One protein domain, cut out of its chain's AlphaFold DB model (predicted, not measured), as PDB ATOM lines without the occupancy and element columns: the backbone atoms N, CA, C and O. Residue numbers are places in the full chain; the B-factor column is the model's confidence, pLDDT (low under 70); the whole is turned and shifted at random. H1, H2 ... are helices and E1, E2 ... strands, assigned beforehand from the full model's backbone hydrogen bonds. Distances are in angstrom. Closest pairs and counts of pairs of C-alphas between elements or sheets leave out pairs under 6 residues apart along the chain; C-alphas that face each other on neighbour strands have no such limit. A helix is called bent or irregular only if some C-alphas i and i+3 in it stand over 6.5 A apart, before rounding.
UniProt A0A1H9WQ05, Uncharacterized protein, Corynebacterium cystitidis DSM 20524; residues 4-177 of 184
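What this domain is: This is residues 4 to 177 of the 184 residues of an uncharacterized protein of Corynebacterium cystitidis DSM 20524 (UniProt A0A1H9WQ05). A long, narrow three-stranded sheet lies in the middle of an elongated body, with H1 over one face and H3 on the opposite face, while the longest helix, H7, runs beside H1 and reaches the sheet with its residues 138 to 145. H5 and H6 sit at one end of the body, and H2, H3, H8 and H9 gather about the other end. The printed part has 174 residues with nine named helices and three named strands, in the order H1 E1 E2 E3 H2 H3 H4 H5 H6 H7 H8 H9; the class is mixed, helices and strands. The sheet's order is E1 E2 E3, all antiparallel. The whole is compact, with a radius of gyration of the C-alphas of 16.9 A, and spans 51 by 31 by 27 A.

Where its parts are: H1, residues 4 to 16, begins at C-alpha 4 (275.180, 289.447, 187.707) and is 18.2 A long. The strands follow: E1, residues 27 to 30, 10.7 A; E2, residues 35 to 43, 26.0 A; and E3, residues 50 to 58, 26.2 A. H2, residues 59 to 62, and H3, residues 66 to 71, come next. After residues 72 to 95, which hold no named element, comes H4, residues 96 to 103; it is irregular, with C-alphas 97 and 100 standing 7.5 A apart. H5 is residues 112 to 120, 12.1 A long, and H6 is residues 122 to 125. H7, residues 127 to 145, is 26.6 A long and begins at C-alpha 127 (274.394, 300.039, 188.176). H8 is residues 151 to 158. H9, residues 164 to 175, is 16.4 A long and ends at C-alpha 175 (298.614, 279.560, 211.843).

How they stand to each other: E1, E2 and E3 form a meander, each strand the antiparallel neighbour of the one before. The hairpin E1 and E2 has N 28 and O 39 within hydrogen-bond range at 2.9 A, and the hairpin E2 and E3 has N 38 and O 55 at 2.8 A. H1 is on the sheet at a height of 10.2 A, over E2 and only just over E1 with 3 C-alphas, and runs along the strands at 3 degrees to E2 on the local plane. H3 is on the opposite face at a height of 7.2 A, with the C-alphas of Ala 57 and Thr 69 closest to E3 at 5.8 A. H7 touches H1, the C-alphas of Ala 14 and Thr 135 being closest at 4.4 A; they run the same way at a steep tilt of 37 degrees, only just past shallow. H9 touches H3 with its residues 170 to 175 alone, closest at the C-alphas of Cys 71 and Val 174, 5.1 A, opposite ways at a steep tilt of 53 degrees. With residues 171 to 175 alone H9 also touches H2, closest at the C-alphas of Trp 61 and Arg 171, 5.8 A. H8 touches no helix and only grazes the sheet with its residues 151 to 154. H4 only grazes the sheet with its residues 100 to 103, and is close to but not clearly touching H7, with the C-alphas of Leu 103 and Leu 134 closest at 7.3 A. H5 and H6, neither of them on the sheet, touch only at the corner, and only just, with 3 pairs of C-alphas within 8 A, those of Arg 118 and Thr 125 closest at 6.7 A. In H1, H5, H7, H8 and H9 every O i to N i+4 pair is within hydrogen-bond range; in H4 2 of 4 are, in H3 0 of 2, with 3 of 3 O i to N i+3 pairs within range, and H2 and H6 are too short for such a pair.

The domain as a whole: The two C-alphas farthest apart, those of Glu 119 and Glu 164, are 51.3 A apart. The printed part has no cut. The link from H3 to H4 is long, with 24 residues. The mean pLDDT of the printed part is 91.0, and residues 45 to 47 of this predicted model are under 70.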
ATOM      1  N   ILE A   4     274.368 289.843 186.545       85.25
ATOM      2  CA  ILE A   4     275.180 289.447 187.707       85.25
ATOM      3  C   ILE A   4     276.681 289.662 187.466       85.25
ATOM      4  O   ILE A   4     277.407 290.024 188.389       85.25
ATOM      5  N   GLY A   5     277.163 289.481 186.230       87.81
ATOM      6  CA  GLY A   5     278.570 289.711 185.890       87.81
ATOM      7  C   GLY A   5     278.939 291.192 185.967       87.81
ATOM      8  O   GLY A   5     280.004 291.551 186.472       87.81
ATOM      9  N   GLU A   6     278.028 292.057 185.528       90.69
ATOM     10  CA  GLU A   6     278.192 293.507 185.601       90.69
ATOM     11  C   GLU A   6     278.105 294.006 187.043       90.69
ATOM     12  O   GLU A   6     278.984 294.753 187.474       90.69
ATOM     13  N   PHE A   7     277.131 293.523 187.823       92.44
ATOM     14  CA  PHE A   7     277.033 293.849 189.246       92.44
ATOM     15  C   PHE A   7     278.270 293.387 190.031       92.44
ATOM     16  O   PHE A   7     278.823 294.141 190.829       92.44
ATOM     17  N   ARG A   8     278.793 292.188 189.737       93.25
ATOM     18  CA  ARG A   8     280.055 291.705 190.317       93.25
ATOM     19  C   ARG A   8     281.222 292.649 190.020       93.25
ATOM     20  O   ARG A   8     282.043 292.897 190.901       93.25
ATOM     21  N   ARG A   9     281.316 293.176 188.796       94.06
ATOM     22  CA  ARG A   9     282.348 294.159 188.428       94.06
ATOM     23  C   ARG A   9     282.181 295.461 189.213       94.06
ATOM     24  O   ARG A   9     283.184 296.004 189.666       94.06
ATOM     25  N   VAL A  10     280.946 295.924 189.409       95.50
ATOM     26  CA  VAL A  10     280.648 297.096 190.247       95.50
ATOM     27  C   VAL A  10     281.116 296.873 191.687       95.50
ATOM     28  O   VAL A  10     281.852 297.707 192.204       95.50
ATOM     29  N   LEU A  11     280.786 295.728 192.297       95.75
ATOM     30  CA  LEU A  11     281.244 295.373 193.647       95.75
ATOM     31  C   LEU A  11     282.768 295.391 193.765       95.75
ATOM     32  O   LEU A  11     283.311 295.978 194.697       95.75
ATOM     33  N   ILE A  12     283.457 294.768 192.802       96.06
ATOM     34  CA  ILE A  12     284.921 294.716 192.787       96.06
ATOM     35  C   ILE A  12     285.516 296.124 192.713       96.06
ATOM     36  O   ILE A  12     286.431 296.437 193.469       96.06
ATOM     37  N   ASN A  13     285.009 296.961 191.808       97.19
ATOM     38  CA  ASN A  13     285.523 298.314 191.620       97.19
ATOM     39  C   ASN A  13     285.275 299.191 192.852       97.19
ATOM     40  O   ASN A  13     286.180 299.909 193.265       97.19
ATOM     41  N   ALA A  14     284.087 299.094 193.453       97.62
ATOM     42  CA  ALA A  14     283.737 299.833 194.660       97.62
ATOM     43  C   ALA A  14     284.618 299.428 195.854       97.62
ATOM     44  O   ALA A  14     285.157 300.291 196.538       97.62
ATOM     45  N   ALA A  15     284.834 298.125 196.074       97.56
ATOM     46  CA  ALA A  15     285.703 297.649 197.153       97.56
ATOM     47  C   ALA A  15     287.168 298.079 196.945       97.56
ATOM     48  O   ALA A  15     287.810 298.563 197.875       97.56
ATOM     49  N   ASN A  16     287.678 297.988 195.709       97.38
ATOM     50  CA  ASN A  16     289.040 298.412 195.359       97.38
ATOM     51  C   ASN A  16     289.314 299.906 195.618       97.38
ATOM     52  O   ASN A  16     290.477 300.299 195.652       97.38
ATOM     53  N   ALA A  17     288.282 300.745 195.761       96.62
ATOM     54  CA  ALA A  17     288.455 302.176 196.005       96.62
ATOM     55  C   ALA A  17     288.980 302.488 197.418       96.62
ATOM     56  O   ALA A  17     289.574 303.544 197.628       96.62
ATOM     57  N   SER A  18     288.766 301.593 198.386       96.69
ATOM     58  CA  SER A  18     289.181 301.805 199.784       96.69
ATOM     59  C   SER A  18     289.873 300.599 200.412       96.69
ATOM     60  O   SER A  18     290.353 300.697 201.531       96.69
ATOM     61  N   TRP A  19     289.938 299.466 199.711       97.62
ATOM     62  CA  TRP A  19     290.502 298.227 200.231       97.62
ATOM     63  C   TRP A  19     291.511 297.610 199.267       97.62
ATOM     64  O   TRP A  19     291.377 297.712 198.045       97.62
ATOM     65  N   THR A  20     292.482 296.876 199.809       96.50
ATOM     66  CA  THR A  20     293.478 296.179 198.991       96.50
ATOM     67  C   THR A  20     292.986 294.780 198.652       96.50
ATOM     68  O   THR A  20     292.699 293.975 199.534       96.50
ATOM     69  N   ARG A  21     292.885 294.459 197.362       95.06
ATOM     70  CA  ARG A  21     292.404 293.149 196.908       95.06
ATOM     71  C   ARG A  21     293.455 292.053 197.094       95.06
ATOM     72  O   ARG A  21     294.629 292.280 196.807       95.06
ATOM     73  N   ILE A  22     293.025 290.851 197.489       91.00
ATOM     74  CA  ILE A  22     293.889 289.661 197.576       91.00
ATOM     75  C   ILE A  22     293.427 288.599 196.584       91.00
ATOM     76  O   ILE A  22     292.274 288.161 196.594       91.00
ATOM     77  N   GLY A  23     294.361 288.145 195.747       83.69
ATOM     78  CA  GLY A  23     294.127 287.066 194.795       83.69
ATOM     79  C   GLY A  23     293.024 287.379 193.778       83.69
ATOM     80  O   GLY A  23     292.726 288.531 193.456       83.69
ATOM     81  N   ARG A  24     292.427 286.319 193.224       79.62
ATOM     82  CA  ARG A  24     291.382 286.418 192.186       79.62
ATOM     83  C   ARG A  24     289.967 286.405 192.752       79.62
ATOM     84  O   ARG A  24     289.023 286.833 192.076       79.62
ATOM     85  N   LYS A  25     289.811 285.945 193.992       87.00
ATOM     86  CA  LYS A  25     288.527 285.892 194.689       87.00
ATOM     87  C   LYS A  25     288.021 287.293 195.043       87.00
ATOM     88  O   LYS A  25     288.659 288.313 194.767       87.00
ATOM     89  N   MET A  26     286.805 287.341 195.573       93.44
ATOM     90  CA  MET A  26     286.197 288.563 196.089       93.44
ATOM     91  C   MET A  26     286.591 288.728 197.555       93.44
ATOM     92  O   MET A  26     285.776 288.567 198.459       93.44
ATOM     93  N   MET A  27     287.886 288.974 197.750       95.75
ATOM     94  CA  MET A  27     288.511 289.157 199.050       95.75
ATOM     95  C   MET A  27     289.363 290.419 199.044       95.75
ATOM     96  O   MET A  27     290.137 290.649 198.109       95.75
ATOM     97  N   TRP A  28     289.237 291.208 200.101       97.56
ATOM     98  CA  TRP A  28     290.000 292.431 200.297       97.56
ATOM     99  C   TRP A  28     290.418 292.566 201.747       97.56
ATOM    100  O   TRP A  28     289.719 292.085 202.630       97.56
ATOM    101  N   TYR A  29     291.528 293.245 201.997       97.00
ATOM    102  CA  TYR A  29     291.988 293.516 203.347       97.00
ATOM    103  C   TYR A  29     292.260 294.992 203.582       97.00
ATOM    104  O   TYR A  29     292.527 295.762 202.652       97.00
ATOM    105  N   CYS A  30     292.226 295.345 204.860       96.75
ATOM    106  CA  CYS A  30     292.860 296.530 205.406       96.75
ATOM    107  C   CYS A  30     293.615 296.139 206.684       96.75
ATOM    108  O   CYS A  30     293.329 295.107 207.299       96.75
ATOM    109  N   GLN A  31     294.617 296.932 207.055       95.75
ATOM    110  CA  GLN A  31     295.442 296.676 208.235       95.75
ATOM    111  C   GLN A  31     295.562 297.942 209.095       95.75
ATOM    112  O   GLN A  31     296.525 298.702 208.953       95.75
ATOM    113  N   PRO A  32     294.588 298.205 209.979       94.31
ATOM    114  CA  PRO A  32     294.751 299.181 211.047       94.31
ATOM    115  C   PRO A  32     295.704 298.634 212.121       94.31
ATOM    116  O   PRO A  32     295.366 297.734 212.882       94.31
ATOM    117  N   GLY A  33     296.913 299.194 212.210       94.88
ATOM    118  CA  GLY A  33     297.890 298.795 213.232       94.88
ATOM    119  C   GLY A  33     298.271 297.313 213.149       94.88
ATOM    120  O   GLY A  33     298.787 296.863 212.121       94.88
ATOM    121  N   ASP A  34     298.020 296.580 214.236       95.19
ATOM    122  CA  ASP A  34     298.396 295.169 214.377       95.19
ATOM    123  C   ASP A  34     297.278 294.213 213.946       95.19
ATOM    124  O   ASP A  34     297.509 293.009 213.832       95.19
ATOM    125  N   VAL A  35     296.069 294.716 213.688       96.62
ATOM    126  CA  VAL A  35     294.924 293.910 213.255       96.62
ATOM    127  C   VAL A  35     294.836 293.933 211.734       96.62
ATOM    128  O   VAL A  35     294.868 294.990 211.109       96.62
ATOM    129  N   VAL A  36     294.684 292.763 211.121       97.25
ATOM    130  CA  VAL A  36     294.307 292.633 209.713       97.25
ATOM    131  C   VAL A  36     292.832 292.276 209.659       97.25
ATOM    132  O   VAL A  36     292.413 291.282 210.255       97.25
ATOM    133  N   PHE A  37     292.056 293.057 208.916       97.44
ATOM    134  CA  PHE A  37     290.683 292.722 208.565       97.44
ATOM    135  C   PHE A  37     290.629 292.162 207.154       97.44
ATOM    136  O   PHE A  37     291.223 292.726 206.240       97.44
ATOM    137  N   LEU A  38     289.870 291.088 206.967       97.25
ATOM    138  CA  LEU A  38     289.590 290.478 205.678       97.25
ATOM    139  C   LEU A  38     288.091 290.545 205.394       97.25
ATOM    140  O   LEU A  38     287.275 289.899 206.051       97.25
ATOM    141  N   LEU A  39     287.752 291.324 204.382       97.06
ATOM    142  CA  LEU A  39     286.443 291.416 203.775       97.06
ATOM    143  C   LEU A  39     286.289 290.305 202.735       97.06
ATOM    144  O   LEU A  39     287.082 290.221 201.796       97.06
ATOM    145  N   ILE A  40     285.258 289.481 202.871       95.50
ATOM    146  CA  ILE A  40     284.942 288.388 201.951       95.50
ATOM    147  C   ILE A  40     283.519 288.600 201.437       95.50
ATOM    148  O   ILE A  40     282.591 288.775 202.226       95.50
ATOM    149  N   LEU A  41     283.351 288.574 200.116       93.94
ATOM    150  CA  LEU A  41     282.045 288.525 199.465       93.94
ATOM    151  C   LEU A  41     281.869 287.173 198.781       93.94
ATOM    152  O   LEU A  41     282.569 286.864 197.813       93.94
ATOM    153  N   GLU A  42     280.907 286.388 199.247       90.50
ATOM    154  CA  GLU A  42     280.606 285.071 198.687       90.50
ATOM    155  C   GLU A  42     279.210 285.058 198.080       90.50
ATOM    156  O   GLU A  42     278.249 285.559 198.655       90.50
ATOM    157  N   ARG A  43     279.079 284.468 196.894       85.44
ATOM    158  CA  ARG A  43     277.767 284.206 196.305       85.44
ATOM    159  C   ARG A  43     277.294 282.846 196.809       85.44
ATOM    160  O   ARG A  43     277.903 281.835 196.459       85.44
ATOM    161  N   LYS A  44     276.220 282.804 197.596       74.75
ATOM    162  CA  LYS A  44     275.601 281.537 198.005       74.75
ATOM    163  C   LYS A  44     274.849 280.918 196.818       74.75
ATOM    164  O   LYS A  44     274.088 281.600 196.154       74.75
ATOM    165  N   ASN A  45     275.113 279.643 196.512       60.91
ATOM    166  CA  ASN A  45     274.289 278.714 195.710       60.91
ATOM    167  C   ASN A  45     273.397 279.308 194.592       60.91
ATOM    168  O   ASN A  45     272.177 279.279 194.704       60.91
ATOM    169  N   ASP A  46     273.981 279.817 193.503       63.84
ATOM    170  CA  ASP A  46     273.255 280.449 192.378       63.84
ATOM    171  C   ASP A  46     272.342 281.639 192.741       63.84
ATOM    172  O   ASP A  46     271.736 282.248 191.853       63.84
ATOM    173  N   GLU A  47     272.322 282.068 194.000       68.69
ATOM    174  CA  GLU A  47     271.513 283.180 194.477       68.69
ATOM    175  C   GLU A  47     272.012 284.499 193.888       68.69
ATOM    176  O   GLU A  47     273.139 284.633 193.402       68.69
ATOM    177  N   HIS A  48     271.134 285.489 193.861       77.62
ATOM    178  CA  HIS A  48     271.405 286.778 193.227       77.62
ATOM    179  C   HIS A  48     272.034 287.785 194.194       77.62
ATOM    180  O   HIS A  48     272.402 288.879 193.784       77.62
ATOM    181  N   TYR A  49     272.238 287.403 195.454       84.25
ATOM    182  CA  TYR A  49     272.896 288.236 196.449       84.25
ATOM    183  C   TYR A  49     274.302 287.732 196.782       84.25
ATOM    184  O   TYR A  49     274.625 286.550 196.632       84.25
ATOM    185  N   PHE A  50     275.140 288.659 197.238       90.19
ATOM    186  CA  PHE A  50     276.442 288.358 197.815       90.19
ATOM    187  C   PHE A  50     276.368 288.504 199.333       90.19
ATOM    188  O   PHE A  50     275.912 289.520 199.853       90.19
ATOM    189  N   GLU A  51     276.819 287.486 200.053       90.88
ATOM    190  CA  GLU A  51     276.979 287.542 201.497       90.88
ATOM    191  C   GLU A  51     278.306 288.209 201.837       90.88
ATOM    192  O   GLU A  51     279.372 287.775 201.393       90.88
ATOM    193  N   LEU A  52     278.230 289.270 202.637       92.62
ATOM    194  CA  LEU A  52     279.389 289.953 203.182       92.62
ATOM    195  C   LEU A  52     279.791 289.309 204.509       92.62
ATOM    196  O   LEU A  52     278.985 289.214 205.434       92.62
ATOM    197  N   THR A  53     281.051 288.906 204.612       94.38
ATOM    198  CA  THR A  53     281.670 288.454 205.858       94.38
ATOM    199  C   THR A  53     282.906 289.298 206.127       94.38
ATOM    200  O   THR A  53     283.746 289.468 205.247       94.38
ATOM    201  N   LEU A  54     283.046 289.794 207.356       95.88
ATOM    202  CA  LEU A  54     284.262 290.451 207.817       95.88
ATOM    203  C   LEU A  54     284.956 289.558 208.843       95.88
ATOM    204  O   LEU A  54     284.352 289.163 209.843       95.88
ATOM    205  N   ARG A  55     286.222 289.243 208.593       96.38
ATOM    206  CA  ARG A  55     287.079 288.485 209.506       96.38
ATOM    207  C   ARG A  55     288.257 289.315 209.958       96.38
ATOM    208  O   ARG A  55     288.608 290.282 209.293       96.38
ATOM    209  N   TYR A  56     288.864 288.936 211.072       96.31
ATOM    210  CA  TYR A  56     290.059 289.596 211.569       96.31
ATOM    211  C   TYR A  56     290.979 288.647 212.335       96.31
ATOM    212  O   TYR A  56     290.542 287.641 212.901       96.31
ATOM    213  N   ALA A  57     292.265 288.985 212.339       96.44
ATOM    214  CA  ALA A  57     293.312 288.340 213.125       96.44
ATOM    215  C   ALA A  57     294.492 289.309 213.307       96.44
ATOM    216  O   ALA A  57     294.598 290.300 212.581       96.44
ATOM    217  N   LEU A  58     295.383 289.039 214.266       96.50
ATOM    218  CA  LEU A  58     296.606 289.830 214.405       96.50
ATOM    219  C   LEU A  58     297.607 289.513 213.295       96.50
ATOM    220  O   LEU A  58     297.809 288.351 212.930       96.50
ATOM    221  N   ARG A  59     298.296 290.552 212.816       95.62
ATOM    222  CA  ARG A  59     299.336 290.475 211.785       95.62
ATOM    223  C   ARG A  59     300.435 289.479 212.145       95.62
ATOM    224  O   ARG A  59     300.934 288.798 211.251       95.62
ATOM    225  N   GLU A  60     300.786 289.376 213.424       95.44
ATOM    226  CA  GLU A  60     301.781 288.422 213.932       95.44
ATOM    227  C   GLU A  60     301.345 286.951 213.814       95.44
ATOM    228  O   GLU A  60     302.193 286.084 213.631       95.44
ATOM    229  N   TRP A  61     300.044 286.648 213.873       95.12
ATOM    230  CA  TRP A  61     299.544 285.268 213.767       95.12
ATOM    231  C   TRP A  61     299.493 284.791 212.319       95.12
ATOM    232  O   TRP A  61     299.647 283.606 212.050       95.12
ATOM    233  N   ILE A  62     299.249 285.730 211.407       93.12
ATOM    234  CA  ILE A  62     299.019 285.486 209.984       93.12
ATOM    235  C   ILE A  62     300.320 285.117 209.252       93.12
ATOM    236  O   ILE A  62     300.291 284.344 208.298       93.12
ATOM    237  N   GLY A  63     301.471 285.652 209.678       86.50
ATOM    238  CA  GLY A  63     302.717 285.508 208.915       86.50
ATOM    239  C   GLY A  63     302.622 286.210 207.554       86.50
ATOM    240  O   GLY A  63     301.939 287.223 207.431       86.50
ATOM    241  N   ASP A  64     303.311 285.735 206.523       86.81
ATOM    242  CA  ASP A  64     303.354 286.441 205.230       86.81
ATOM    243  C   ASP A  64     302.094 286.258 204.369       86.81
ATOM    244  O   ASP A  64     301.865 287.030 203.435       86.81
ATOM    245  N   ASP A  65     301.249 285.278 204.693       88.62
ATOM    246  CA  ASP A  65     300.051 284.968 203.921       88.62
ATOM    247  C   ASP A  65     298.797 285.640 204.497       88.62
ATOM    248  O   ASP A  65     298.068 285.071 205.308       88.62
ATOM    249  N   LEU A  66     298.489 286.844 204.010       91.00
ATOM    250  CA  LEU A  66     297.288 287.590 204.407       91.00
ATOM    251  C   LEU A  66     295.973 286.830 204.169       91.00
ATOM    252  O   LEU A  66     294.969 287.144 204.820       91.00
ATOM    253  N   VAL A  67     295.960 285.826 203.287       91.50
ATOM    254  CA  VAL A  67     294.787 284.973 203.058       91.50
ATOM    255  C   VAL A  67     294.433 284.169 204.306       91.50
ATOM    256  O   VAL A  67     293.247 283.935 204.540       91.50
ATOM    257  N   ALA A  68     295.404 283.819 205.158       93.06
ATOM    258  CA  ALA A  68     295.167 283.059 206.388       93.06
ATOM    259  C   ALA A  68     294.179 283.756 207.347       93.06
ATOM    260  O   ALA A  68     293.503 283.100 208.143       93.06
ATOM    261  N   THR A  69     293.982 285.073 207.201       94.69
ATOM    262  CA  THR A  69     292.931 285.845 207.891       94.69
ATOM    263  C   THR A  69     291.518 285.286 207.652       94.69
ATOM    264  O   THR A  69     290.628 285.483 208.481       94.69
ATOM    265  N   GLN A  70     291.281 284.518 206.581       94.62
ATOM    266  CA  GLN A  70     290.011 283.809 206.358       94.62
ATOM    267  C   GLN A  70     289.686 282.799 207.474       94.62
ATOM    268  O   GLN A  70     288.520 282.501 207.744       94.62
ATOM    269  N   CYS A  71     290.702 282.301 208.179       94.94
ATOM    270  CA  CYS A  71     290.542 281.444 209.348       94.94
ATOM    271  C   CYS A  71     290.396 282.232 210.660       94.94
ATOM    272  O   CYS A  71     290.138 281.618 211.695       94.94
ATOM    273  N   GLY A  72     290.478 283.564 210.612       95.62
ATOM    274  CA  GLY A  72     290.338 284.458 211.756       95.62
ATOM    275  C   GLY A  72     288.932 284.513 212.357       95.62
ATOM    276  O   GLY A  72     287.981 283.858 211.895       95.62
ATOM    277  N   ALA A  73     288.809 285.327 213.404       95.19
ATOM    278  CA  ALA A  73     287.551 285.598 214.088       95.19
ATOM    279  C   ALA A  73     286.593 286.372 213.174       95.19
ATOM    280  O   ALA A  73     287.024 287.146 212.325       95.19
ATOM    281  N   ILE A  74     285.285 286.170 213.337       94.00
ATOM    282  CA  ILE A  74     284.260 286.903 212.581       94.00
ATOM    283  C   ILE A  74     283.924 288.187 213.344       94.00
ATOM    284  O   ILE A  74     283.592 288.135 214.528       94.00
ATOM    285  N   ALA A  75     284.000 289.334 212.672       91.69
ATOM    286  CA  ALA A  75     283.598 290.616 213.238       91.69
ATOM    287  C   ALA A  75     282.071 290.796 213.131       91.69
ATOM    288  O   ALA A  75     281.504 290.556 212.061       91.69
ATOM    289  N   PRO A  76     281.383 291.279 214.182       88.19
ATOM    290  CA  PRO A  76     279.968 291.641 214.117       88.19
ATOM    291  C   PRO A  76     279.778 293.001 213.414       88.19
ATOM    292  O   PRO A  76     279.287 293.970 213.992       88.19
ATOM    293  N   PHE A  77     280.181 293.071 212.143       82.38
ATOM    294  CA  PHE A  77     280.362 294.318 211.392       82.38
ATOM    295  C   PHE A  77     279.063 295.048 211.027       82.38
ATOM    296  O   PHE A  77     279.116 296.234 210.727       82.38
ATOM    297  N   ARG A  78     277.897 294.390 211.091       78.50
ATOM    298  CA  ARG A  78     276.593 294.973 210.698       78.50
ATOM    299  C   ARG A  78     276.180 296.224 211.481       78.50
ATOM    300  O   ARG A  78     275.169 296.838 211.176       78.50
ATOM    301  N   ARG A  79     276.902 296.550 212.556       73.38
ATOM    302  CA  ARG A  79     276.694 297.755 213.372       73.38
ATOM    303  C   ARG A  79     277.699 298.868 213.074       73.38
ATOM    304  O   ARG A  79     277.614 299.922 213.689       73.38
ATOM    305  N   LEU A  80     278.672 298.619 212.199       86.69
ATOM    306  CA  LEU A  80     279.740 299.568 211.885       86.69
ATOM    307  C   LEU A  80     279.327 300.589 210.829       86.69
ATOM    308  O   LEU A  80     279.881 301.682 210.801       86.69
ATOM    309  N   VAL A  81     278.366 300.239 209.974       91.19
ATOM    310  CA  VAL A  81     277.831 301.133 208.950       91.19
ATOM    311  C   VAL A  81     276.314 301.080 209.020       91.19
ATOM    312  O   VAL A  81     275.721 300.047 208.718       91.19
ATOM    313  N   ASN A  82     275.689 302.188 209.409       89.88
ATOM    314  CA  ASN A  82     274.236 302.310 209.369       89.88
ATOM    315  C   ASN A  82     273.814 302.946 208.044       89.88
ATOM    316  O   ASN A  82     274.446 303.884 207.558       89.88
ATOM    317  N   LYS A  83     272.699 302.481 207.487       92.19
ATOM    318  CA  LYS A  83     272.042 303.037 206.302       92.19
ATOM    319  C   LYS A  83     271.836 304.548 206.419       92.19
ATOM    320  O   LYS A  83     272.014 305.249 205.432       92.19
ATOM    321  N   HIS A  84     271.452 305.044 207.598       90.31
ATOM    322  CA  HIS A  84     271.206 306.479 207.809       90.31
ATOM    323  C   HIS A  84     272.480 307.336 207.808       90.31
ATOM    324  O   HIS A  84     272.379 308.543 207.608       90.31
ATOM    325  N   ASP A  85     273.652 306.727 207.999       89.81
ATOM    326  CA  ASP A  85     274.942 307.426 207.967       89.81
ATOM    327  C   ASP A  85     275.516 307.509 206.539       89.81
ATOM    328  O   ASP A  85     276.580 308.090 206.322       89.81
ATOM    329  N   LEU A  86     274.827 306.915 205.556       94.19
ATOM    330  CA  LEU A  86     275.243 306.872 204.159       94.19
ATOM    331  C   LEU A  86     274.451 307.869 203.311       94.19
ATOM    332  O   LEU A  86     273.222 307.936 203.364       94.19
ATOM    333  N   GLU A  87     275.158 308.582 202.439       94.62
ATOM    334  CA  GLU A  87     274.567 309.436 201.405       94.62
ATOM    335  C   GLU A  87     274.088 308.584 200.216       94.62
ATOM    336  O   GLU A  87     274.697 308.569 199.148       94.62
ATOM    337  N   LEU A  88     273.013 307.817 200.426       94.94
ATOM    338  CA  LEU A  88     272.485 306.879 199.431       94.94
ATOM    339  C   LEU A  88     271.760 307.595 198.286       94.94
ATOM    340  O   LEU A  88     270.867 308.417 198.499       94.94
ATOM    341  N   VAL A  89     272.109 307.217 197.060       95.38
ATOM    342  CA  VAL A  89     271.526 307.712 195.809       95.38
ATOM    343  C   VAL A  89     270.352 306.842 195.357       95.38
ATOM    344  O   VAL A  89     269.391 307.366 194.781       95.38
ATOM    345  N   ALA A  90     270.417 305.523 195.570       92.69
ATOM    346  CA  ALA A  90     269.290 304.623 195.344       92.69
ATOM    347  C   ALA A  90     268.395 304.500 196.587       92.69
ATOM    348  O   ALA A  90     268.843 304.546 197.735       92.69
ATOM    349  N   HIS A  91     267.101 304.295 196.360       91.19
ATOM    350  CA  HIS A  91     266.129 304.076 197.413       91.19
ATOM    351  C   HIS A  91     266.084 302.601 197.817       91.19
ATOM    352  O   HIS A  91     265.457 301.766 197.166       91.19
ATOM    353  N   TYR A  92     266.708 302.286 198.949       91.00
ATOM    354  CA  TYR A  92     266.641 300.955 199.544       91.00
ATOM    355  C   TYR A  92     265.436 300.850 200.487       91.00
ATOM    356  O   TYR A  92     265.405 301.560 201.499       91.00
ATOM    357  N   PRO A  93     264.455 299.968 200.232       88.62
ATOM    358  CA  PRO A  93     263.337 299.775 201.148       88.62
ATOM    359  C   PRO A  93     263.765 299.108 202.462       88.62
ATOM    360  O   PRO A  93     264.811 298.471 202.561       88.62
ATOM    361  N   GLY A  94     262.919 299.209 203.486       85.75
ATOM    362  CA  GLY A  94     263.140 298.546 204.773       85.75
ATOM    363  C   GLY A  94     264.030 299.325 205.744       85.75
ATOM    364  O   GLY A  94     264.190 300.542 205.638       85.75
ATOM    365  N   ASN A  95     264.561 298.607 206.733       87.88
ATOM    366  CA  ASN A  95     265.290 299.152 207.875       87.88
ATOM    367  C   ASN A  95     266.769 298.725 207.861       87.88
ATOM    368  O   ASN A  95     267.246 298.083 206.930       87.88
ATOM    369  N   GLU A  96     267.501 299.079 208.914       88.38
ATOM    370  CA  GLU A  96     268.927 298.756 209.047       88.38
ATOM    371  C   GLU A  96     269.233 297.260 208.941       88.38
ATOM    372  O   GLU A  96     270.237 296.852 208.369       88.38
ATOM    373  N   LYS A  97     268.338 296.405 209.445       85.12
ATOM    374  CA  LYS A  97     268.602 294.965 209.544       85.12
ATOM    375  C   LYS A  97     268.631 294.266 208.188       85.12
ATOM    376  O   LYS A  97     269.249 293.210 208.088       85.12
ATOM    377  N   ASN A  98     267.931 294.800 207.188       86.31
ATOM    378  CA  ASN A  98     267.853 294.212 205.850       86.31
ATOM    379  C   ASN A  98     268.532 295.065 204.769       86.31
ATOM    380  O   ASN A  98     268.508 294.674 203.602       86.31
ATOM    381  N   PHE A  99     269.137 296.197 205.141       90.75
ATOM    382  CA  PHE A  99     269.791 297.103 204.203       90.75
ATOM    383  C   PHE A  99     270.922 296.416 203.427       90.75
ATOM    384  O   PHE A  99     270.888 296.410 202.200       90.75
ATOM    385  N   GLU A 100     271.868 295.769 204.114       90.88
ATOM    386  CA  GLU A 100     272.993 295.077 203.464       90.88
ATOM    387  C   GLU A 100     272.522 293.988 202.493       90.88
ATOM    388  O   GLU A 100     273.044 293.874 201.388       90.88
ATOM    389  N   SER A 101     271.491 293.221 202.867       88.44
ATOM    390  CA  SER A 101     270.929 292.184 201.994       88.44
ATOM    391  C   SER A 101     270.443 292.762 200.666       88.44
ATOM    392  O   SER A 101     270.629 292.132 199.635       88.44
ATOM    393  N   LEU A 102     269.876 293.970 200.679       90.38
ATOM    394  CA  LEU A 102     269.435 294.672 199.473       90.38
ATOM    395  C   LEU A 102     270.594 295.355 198.737       90.38
ATOM    396  O   LEU A 102     270.635 295.352 197.505       90.38
ATOM    397  N   LEU A 103     271.546 295.927 199.478       93.62
ATOM    398  CA  LEU A 103     272.735 296.587 198.939       93.62
ATOM    399  C   LEU A 103     273.633 295.617 198.161       93.62
ATOM    400  O   LEU A 103     274.226 296.014 197.155       93.62
ATOM    401  N   PHE A 104     273.691 294.355 198.577       93.38
ATOM    402  CA  PHE A 104     274.482 293.306 197.931       93.38
ATOM    403  C   PHE A 104     273.658 292.355 197.044       93.38
ATOM    404  O   PHE A 104     274.211 291.387 196.520       93.38
ATOM    405  N   ASP A 105     272.373 292.646 196.813       90.75
ATOM    406  CA  ASP A 105     271.539 291.944 195.828       90.75
ATOM    407  C   ASP A 105     271.751 292.524 194.423       90.75
ATOM    408  O   ASP A 105     271.612 293.734 194.208       90.75
ATOM    409  N   SER A 106     272.063 291.666 193.451       88.81
ATOM    410  CA  SER A 106     272.236 292.040 192.044       88.81
ATOM    411  C   SER A 106     270.927 292.409 191.345       88.81
ATOM    412  O   SER A 106     270.950 292.882 190.207       88.81
ATOM    413  N   MET A 107     269.786 292.159 191.990       87.69
ATOM    414  CA  MET A 107     268.434 292.347 191.469       87.69
ATOM    415  C   MET A 107     268.144 291.501 190.224       87.69
ATOM    416  O   MET A 107     267.255 291.814 189.427       87.69
ATOM    417  N   THR A 108     268.882 290.408 190.024       83.12
ATOM    418  CA  THR A 108     268.735 289.553 188.834       83.12
ATOM    419  C   THR A 108     267.789 288.373 189.037       83.12
ATOM    420  O   THR A 108     267.546 287.626 188.094       83.12
ATOM    421  N   GLY A 109     267.233 288.222 190.241       78.44
ATOM    422  CA  GLY A 109     266.285 287.168 190.585       78.44
ATOM    423  C   GLY A 109     264.919 287.270 189.926       78.44
ATOM    424  O   GLY A 109     264.479 288.330 189.467       78.44
ATOM    425  N   ASN A 110     264.253 286.116 189.875       80.25
ATOM    426  CA  ASN A 110     262.886 285.955 189.373       80.25
ATOM    427  C   ASN A 110     261.873 285.659 190.483       80.25
ATOM    428  O   ASN A 110     260.677 285.539 190.202       80.25
ATOM    429  N   ASP A 111     262.328 285.550 191.730       84.56
ATOM    430  CA  ASP A 111     261.445 285.421 192.877       84.56
ATOM    431  C   ASP A 111     260.557 286.671 193.025       84.56
ATOM    432  O   ASP A 111     260.828 287.760 192.501       84.56
ATOM    433  N   ARG A 112     259.438 286.490 193.731       83.50
ATOM    434  CA  ARG A 112     258.424 287.535 193.897       83.50
ATOM    435  C   ARG A 112     258.997 288.791 194.553       83.50
ATOM    436  O   ARG A 112     258.575 289.887 194.193       83.50
ATOM    437  N   PHE A 113     259.919 288.635 195.500       82.12
ATOM    438  CA  PHE A 113     260.483 289.750 196.249       82.12
ATOM    439  C   PHE A 113     261.385 290.605 195.358       82.12
ATOM    440  O   PHE A 113     261.169 291.815 195.266       82.12
ATOM    441  N   THR A 114     262.303 289.981 194.618       83.00
ATOM    442  CA  THR A 114     263.186 290.685 193.678       83.00
ATOM    443  C   THR A 114     262.392 291.407 192.595       83.00
ATOM    444  O   THR A 114     262.658 292.572 192.297       83.00
ATOM    445  N   ARG A 115     261.368 290.756 192.023       84.94
ATOM    446  CA  ARG A 115     260.488 291.385 191.024       84.94
ATOM    447  C   ARG A 115     259.771 292.618 191.572       84.94
ATOM    448  O   ARG A 115     259.839 293.670 190.944       84.94
ATOM    449  N   LEU A 116     259.144 292.493 192.742       85.12
ATOM    450  CA  LEU A 116     258.439 293.598 193.394       85.12
ATOM    451  C   LEU A 116     259.387 294.764 193.692       85.12
ATOM    452  O   LEU A 116     259.028 295.921 193.470       85.12
ATOM    453  N   CYS A 117     260.601 294.463 194.161       84.50
ATOM    454  CA  CYS A 117     261.603 295.484 194.435       84.50
ATOM    455  C   CYS A 117     262.032 296.211 193.158       84.50
ATOM    456  O   CYS A 117     262.100 297.432 193.173       84.50
ATOM    457  N   ARG A 118     262.243 295.512 192.034       86.94
ATOM    458  CA  ARG A 118     262.564 296.167 190.750       86.94
ATOM    459  C   ARG A 118     261.448 297.081 190.243       86.94
ATOM    460  O   ARG A 118     261.736 298.144 189.710       86.94
ATOM    461  N   GLU A 119     260.196 296.647 190.375       87.19
ATOM    462  CA  GLU A 119     259.027 297.416 189.927       87.19
ATOM    463  C   GLU A 119     258.805 298.662 190.798       87.19
ATOM    464  O   GLU A 119     258.477 299.726 190.280       87.19
ATOM    465  N   SER A 120     259.015 298.537 192.110       88.81
ATOM    466  CA  SER A 120     258.775 299.618 193.078       88.81
ATOM    467  C   SER A 120     259.971 300.568 193.232       88.81
ATOM    468  O   SER A 120     259.782 301.742 193.536       88.81
ATOM    469  N   TYR A 121     261.192 300.067 193.016       90.25
ATOM    470  CA  TYR A 121     262.466 300.762 193.234       90.25
ATOM    471  C   TYR A 121     263.389 300.563 192.017       90.25
ATOM    472  O   TYR A 121     264.361 299.799 192.058       90.25
ATOM    473  N   PRO A 122     263.074 301.205 190.874       87.75
ATOM    474  CA  PRO A 122     263.786 300.975 189.616       87.75
ATOM    475  C   PRO A 122     265.246 301.447 189.655       87.75
ATOM    476  O   PRO A 122     266.094 300.924 188.931       87.75
ATOM    477  N   ASP A 123     265.576 302.399 190.524       89.50
ATOM    478  CA  ASP A 123     266.943 302.865 190.756       89.50
ATOM    479  C   ASP A 123     267.871 301.788 191.329       89.50
ATOM    480  O   ASP A 123     269.065 301.812 191.033       89.50
ATOM    481  N   MET A 124     267.340 300.785 192.035       89.50
ATOM    482  CA  MET A 124     268.126 299.638 192.495       89.50
ATOM    483  C   MET A 124     268.649 298.755 191.349       89.50
ATOM    484  O   MET A 124     269.551 297.948 191.581       89.50
ATOM    485  N   THR A 125     268.115 298.908 190.129       88.56
ATOM    486  CA  THR A 125     268.616 298.244 188.906       88.56
ATOM    487  C   THR A 125     269.632 299.085 188.128       88.56
ATOM    488  O   THR A 125     270.276 298.579 187.211       88.56
ATOM    489  N   ASN A 126     269.807 300.360 188.494       92.12
ATOM    490  CA  ASN A 126     270.772 301.252 187.862       92.12
ATOM    491  C   ASN A 126     272.166 301.031 188.468       92.12
ATOM    492  O   ASN A 126     272.440 301.438 189.597       92.12
ATOM    493  N   LEU A 127     273.059 300.403 187.702       92.56
ATOM    494  CA  LEU A 127     274.394 300.039 188.176       92.56
ATOM    495  C   LEU A 127     275.285 301.236 188.533       92.56
ATOM    496  O   LEU A 127     276.123 301.086 189.417       92.56
ATOM    497  N   ASP A 128     275.092 302.407 187.922       93.00
ATOM    498  CA  ASP A 128     275.893 303.598 188.233       93.00
ATOM    499  C   ASP A 128     275.525 304.165 189.608       93.00
ATOM    500  O   ASP A 128     276.403 304.477 190.413       93.00
ATOM    501  N   LYS A 129     274.225 304.214 189.929       94.06
ATOM    502  CA  LYS A 129     273.760 304.583 191.277       94.06
ATOM    503  C   LYS A 129     274.258 303.586 192.318       94.06
ATOM    504  O   LYS A 129     274.835 303.974 193.328       94.06
ATOM    505  N   ARG A 130     274.111 302.290 192.022       94.69
ATOM    506  CA  ARG A 130     274.598 301.212 192.894       94.69
ATOM    507  C   ARG A 130     276.109 301.290 193.103       94.69
ATOM    508  O   ARG A 130     276.569 300.990 194.197       94.69
ATOM    509  N   ALA A 131     276.880 301.700 192.094       95.94
ATOM    510  CA  ALA A 131     278.323 301.878 192.218       95.94
ATOM    511  C   ALA A 131     278.688 302.979 193.222       95.94
ATOM    512  O   ALA A 131     279.591 302.770 194.035       95.94
ATOM    513  N   ALA A 132     277.978 304.111 193.200       96.12
ATOM    514  CA  ALA A 132     278.174 305.189 194.168       96.12
ATOM    515  C   ALA A 132     277.854 304.723 195.598       96.12
ATOM    516  O   ALA A 132     278.701 304.845 196.482       96.12
ATOM    517  N   ASP A 133     276.694 304.090 195.793       97.19
ATOM    518  CA  ASP A 133     276.243 303.612 197.108       97.19
ATOM    519  C   ASP A 133     277.184 302.547 197.692       97.19
ATOM    520  O   ASP A 133     277.556 302.602 198.863       97.19
ATOM    521  N   LEU A 134     277.634 301.598 196.861       97.62
ATOM    522  CA  LEU A 134     278.600 300.572 197.259       97.62
ATOM    523  C   LEU A 134     279.968 301.168 197.600       97.62
ATOM    524  O   LEU A 134     280.606 300.723 198.553       97.62
ATOM    525  N   THR A 135     280.419 302.176 196.849       98.00
ATOM    526  CA  THR A 135     281.682 302.874 197.138       98.00
ATOM    527  C   THR A 135     281.598 303.595 198.480       98.00
ATOM    528  O   THR A 135     282.490 303.439 199.312       98.00
ATOM    529  N   GLY A 136     280.496 304.316 198.723       97.44
ATOM    530  CA  GLY A 136     280.230 304.972 200.002       97.44
ATOM    531  C   GLY A 136     280.198 303.981 201.165       97.44
ATOM    532  O   GLY A 136     280.851 304.206 202.181       97.44
ATOM    533  N   TYR A 137     279.524 302.841 200.988       97.50
ATOM    534  CA  TYR A 137     279.479 301.781 201.993       97.50
ATOM    535  C   TYR A 137     280.868 301.207 202.310       97.50
ATOM    536  O   TYR A 137     281.240 301.124 203.481       97.50
ATOM    537  N   PHE A 138     281.663 300.824 201.301       97.81
ATOM    538  CA  PHE A 138     282.995 300.254 201.548       97.81
ATOM    539  C   PHE A 138     283.963 301.260 202.171       97.81
ATOM    540  O   PHE A 138     284.767 300.861 203.017       97.81
ATOM    541  N   ALA A 139     283.872 302.536 201.792       97.56
ATOM    542  CA  ALA A 139     284.653 303.608 202.400       97.56
ATOM    543  C   ALA A 139     284.249 303.839 203.865       97.56
ATOM    544  O   ALA A 139     285.114 303.938 204.734       97.56
ATOM    545  N   ALA A 140     282.943 303.865 204.155       97.06
ATOM    546  CA  ALA A 140     282.431 303.989 205.517       97.06
ATOM    547  C   ALA A 140     282.859 302.800 206.390       97.06
ATOM    548  O   ALA A 140     283.340 303.006 207.504       97.06
ATOM    549  N   LEU A 141     282.766 301.573 205.865       97.06
ATOM    550  CA  LEU A 141     283.216 300.376 206.573       97.06
ATOM    551  C   LEU A 141     284.723 300.421 206.837       97.06
ATOM    552  O   LEU A 141     285.136 300.147 207.957       97.06
ATOM    553  N   HIS A 142     285.540 300.800 205.848       97.12
ATOM    554  CA  HIS A 142     286.985 300.958 206.042       97.12
ATOM    555  C   HIS A 142     287.282 301.955 207.166       97.12
ATOM    556  O   HIS A 142     287.995 301.633 208.116       97.12
ATOM    557  N   LYS A 143     286.665 303.139 207.100       96.56
ATOM    558  CA  LYS A 143     286.831 304.209 208.088       96.56
ATOM    559  C   LYS A 143     286.399 303.789 209.495       96.56
ATOM    560  O   LYS A 143     287.047 304.159 210.468       96.56
ATOM    561  N   ALA A 144     285.335 302.998 209.617       95.44
ATOM    562  CA  ALA A 144     284.882 302.470 210.902       95.44
ATOM    563  C   ALA A 144     285.880 301.477 211.532       95.44
ATOM    564  O   ALA A 144     285.874 301.294 212.747       95.44
ATOM    565  N   LEU A 145     286.744 300.852 210.724       96.69
ATOM    566  CA  LEU A 145     287.761 299.898 211.177       96.69
ATOM    567  C   LEU A 145     289.120 300.546 211.462       96.69
ATOM    568  O   LEU A 145     289.890 299.993 212.240       96.69
ATOM    569  N   GLU A 146     289.415 301.718 210.893       95.62
ATOM    570  CA  GLU A 146     290.654 302.476 211.141       95.62
ATOM    571  C   GLU A 146     291.041 302.646 212.625       95.62
ATOM    572  O   GLU A 146     292.230 302.500 212.931       95.62
ATOM    573  N   PRO A 147     290.113 302.923 213.569       95.69
ATOM    574  CA  PRO A 147     290.477 303.033 214.981       95.69
ATOM    575  C   PRO A 147     290.781 301.681 215.647       95.69
ATOM    576  O   PRO A 147     291.328 301.669 216.745       95.69
ATOM    577  N   LEU A 148     290.453 300.549 215.017       95.69
ATOM    578  CA  LEU A 148     290.541 299.214 215.614       95.69
ATOM    579  C   LEU A 148     291.926 298.602 215.398       95.69
ATOM    580  O   LEU A 148     292.104 297.702 214.578       95.69
ATOM    581  N   ARG A 149     292.923 299.125 216.116       96.56
ATOM    582  CA  ARG A 149     294.345 298.842 215.869       96.56
ATOM    583  C   ARG A 149     294.901 297.668 216.672       96.56
ATOM    584  O   ARG A 149     295.969 297.160 216.330       96.56
ATOM    585  N   THR A 150     294.199 297.254 217.723       95.25
ATOM    586  CA  THR A 150     294.596 296.212 218.681       95.25
ATOM    587  C   THR A 150     293.412 295.309 219.046       95.25
ATOM    588  O   THR A 150     292.255 295.667 218.832       95.25
ATOM    589  N   LEU A 151     293.664 294.147 219.667       91.50
ATOM    590  CA  LEU A 151     292.579 293.290 220.183       91.50
ATOM    591  C   LEU A 151     291.754 293.963 221.289       91.50
ATOM    592  O   LEU A 151     290.580 293.632 221.454       91.50
ATOM    593  N   SER A 152     292.345 294.901 222.034       91.69
ATOM    594  CA  SER A 152     291.614 295.685 223.031       91.69
ATOM    595  C   SER A 152     290.575 296.584 222.366       91.69
ATOM    596  O   SER A 152     289.410 296.532 222.756       91.69
ATOM    597  N   ASP A 153     290.945 297.294 221.292       93.94
ATOM    598  CA  ASP A 153     290.011 298.149 220.540       93.94
ATOM    599  C   ASP A 153     288.831 297.335 219.982       93.94
ATOM    600  O   ASP A 153     287.674 297.756 220.039       93.94
ATOM    601  N   ILE A 154     289.118 296.126 219.480       91.38
ATOM    602  CA  ILE A 154     288.119 295.162 218.992       91.38
ATOM    603  C   ILE A 154     287.160 294.758 220.111       91.38
ATOM    604  O   ILE A 154     285.940 294.770 219.926       91.38
ATOM    605  N   LYS A 155     287.710 294.369 221.267       89.81
ATOM    606  CA  LYS A 155     286.933 293.897 222.414       89.81
ATOM    607  C   LYS A 155     285.986 294.982 222.917       89.81
ATOM    608  O   LYS A 155     284.812 294.689 223.153       89.81
ATOM    609  N   GLU A 156     286.485 296.207 223.041       89.94
ATOM    610  CA  GLU A 156     285.711 297.371 223.474       89.94
ATOM    611  C   GLU A 156     284.618 297.725 222.463       89.94
ATOM    612  O   GLU A 156     283.443 297.805 222.827       89.94
ATOM    613  N   THR A 157     284.973 297.845 221.183       89.38
ATOM    614  CA  THR A 157     284.042 298.269 220.123       89.38
ATOM    615  C   THR A 157     282.915 297.269 219.906       89.38
ATOM    616  O   THR A 157     281.752 297.646 219.746       89.38
ATOM    617  N   PHE A 158     283.231 295.975 219.903       85.94
ATOM    618  CA  PHE A 158     282.236 294.935 219.663       85.94
ATOM    619  C   PHE A 158     281.567 294.420 220.943       85.94
ATOM    620  O   PHE A 158     280.665 293.585 220.854       85.94
ATOM    621  N   GLY A 159     281.972 294.914 222.120       82.06
ATOM    622  CA  GLY A 159     281.418 294.507 223.413       82.06
ATOM    623  C   GLY A 159     281.553 293.005 223.676       82.06
ATOM    624  O   GLY A 159     280.642 292.387 224.226       82.06
ATOM    625  N   LEU A 160     282.651 292.396 223.220       80.00
ATOM    626  CA  LEU A 160     282.810 290.944 223.237       80.00
ATOM    627  C   LEU A 160     283.366 290.480 224.593       80.00
ATOM    628  O   LEU A 160     284.391 290.965 225.075       80.00
ATOM    629  N   GLN A 161     282.718 289.491 225.206       78.06
ATOM    630  CA  GLN A 161     283.265 288.794 226.372       78.06
ATOM    631  C   GLN A 161     284.237 287.713 225.898       78.06
ATOM    632  O   GLN A 161     283.868 286.554 225.750       78.06
ATOM    633  N   ILE A 162     285.465 288.135 225.594       80.75
ATOM    634  CA  ILE A 162     286.529 287.271 225.073       80.75
ATOM    635  C   ILE A 162     287.618 287.084 226.127       80.75
ATOM    636  O   ILE A 162     288.071 288.073 226.726       80.75
ATOM    637  N   ASP A 163     288.021 285.830 226.319       83.62
ATOM    638  CA  ASP A 163     289.130 285.382 227.159       83.62
ATOM    639  C   ASP A 163     290.371 284.998 226.328       83.62
ATOM    640  O   ASP A 163     290.395 285.096 225.099       83.62
ATOM    641  N   GLU A 164     291.453 284.624 227.010       85.38
ATOM    642  CA  GLU A 164     292.709 284.239 226.356       85.38
ATOM    643  C   GLU A 164     292.580 282.932 225.560       85.38
ATOM    644  O   GLU A 164     293.193 282.806 224.498       85.38
ATOM    645  N   ASP A 165     291.742 281.999 226.017       89.56
ATOM    646  CA  ASP A 165     291.517 280.706 225.364       89.56
ATOM    647  C   ASP A 165     290.873 280.877 223.986       89.56
ATOM    648  O   ASP A 165     291.281 280.229 223.013       89.56
ATOM    649  N   PHE A 166     289.921 281.805 223.858       90.44
ATOM    650  CA  PHE A 166     289.372 282.174 222.558       90.44
ATOM    651  C   PHE A 166     290.469 282.654 221.603       90.44
ATOM    652  O   PHE A 166     290.552 282.176 220.467       90.44
ATOM    653  N   TRP A 167     291.331 283.579 222.039       90.62
ATOM    654  CA  TRP A 167     292.390 284.113 221.180       90.62
ATOM    655  C   TRP A 167     293.430 283.056 220.823       90.62
ATOM    656  O   TRP A 167     293.874 283.015 219.675       90.62
ATOM    657  N   ALA A 168     293.770 282.166 221.756       92.44
ATOM    658  CA  ALA A 168     294.643 281.031 221.490       92.44
ATOM    659  C   ALA A 168     294.057 280.116 220.403       92.44
ATOM    660  O   ALA A 168     294.775 279.744 219.472       92.44
ATOM    661  N   GLY A 169     292.752 279.827 220.464       93.56
ATOM    662  CA  GLY A 169     292.055 279.039 219.446       93.56
ATOM    663  C   GLY A 169     291.995 279.722 218.076       93.56
ATOM    664  O   GLY A 169     292.164 279.067 217.047       93.56
ATOM    665  N   ILE A 170     291.793 281.044 218.027       94.38
ATOM    666  CA  ILE A 170     291.837 281.796 216.762       94.38
ATOM    667  C   ILE A 170     293.253 281.820 216.184       94.38
ATOM    668  O   ILE A 170     293.418 281.582 214.989       94.38
ATOM    669  N   ARG A 171     294.270 282.068 217.013       95.88
ATOM    670  CA  ARG A 171     295.676 282.047 216.596       95.88
ATOM    671  C   ARG A 171     296.051 280.697 215.990       95.88
ATOM    672  O   ARG A 171     296.586 280.675 214.887       95.88
ATOM    673  N   ASP A 172     295.718 279.597 216.666       95.00
ATOM    674  CA  ASP A 172     295.996 278.240 216.183       95.00
ATOM    675  C   ASP A 172     295.344 277.975 214.817       95.00
ATOM    676  O   ASP A 172     296.002 277.527 213.878       95.00
ATOM    677  N   ARG A 173     294.072 278.361 214.660       94.12
ATOM    678  CA  ARG A 173     293.351 278.249 213.384       94.12
ATOM    679  C   ARG A 173     293.976 279.066 212.257       94.12
ATOM    680  O   ARG A 173     293.943 278.629 211.111       94.12
ATOM    681  N   VAL A 174     294.473 280.265 212.553       95.06
ATOM    682  CA  VAL A 174     295.113 281.136 211.557       95.06
ATOM    683  C   VAL A 174     296.470 280.566 211.145       95.06
ATOM    684  O   VAL A 174     296.743 280.475 209.952       95.06
ATOM    685  N   GLN A 175     297.279 280.113 212.103       93.69
ATOM    686  CA  GLN A 175     298.614 279.560 211.843       93.69
ATOM    687  C   GLN A 175     298.584 278.240 211.060       93.69
ATOM    688  O   GLN A 175     299.519 277.948 210.319       93.69
ATOM    689  N   HIS A 176     297.500 277.471 211.182       92.62
ATOM    690  CA  HIS A 176     297.291 276.212 210.461       92.62
ATOM    691  C   HIS A 176     296.235 276.328 209.348       92.62
ATOM    692  O   HIS A 176     295.643 275.329 208.938       92.62
ATOM    693  N   CYS A 177     295.961 277.546 208.875       90.88
ATOM    694  CA  CYS A 177     294.960 277.781 207.842       90.88
ATOM    695  C   CYS A 177     295.431 277.231 206.487       90.88
ATOM    696  O   CYS A 177     296.461 277.655 205.967       90.88
TER     697      CYS A 177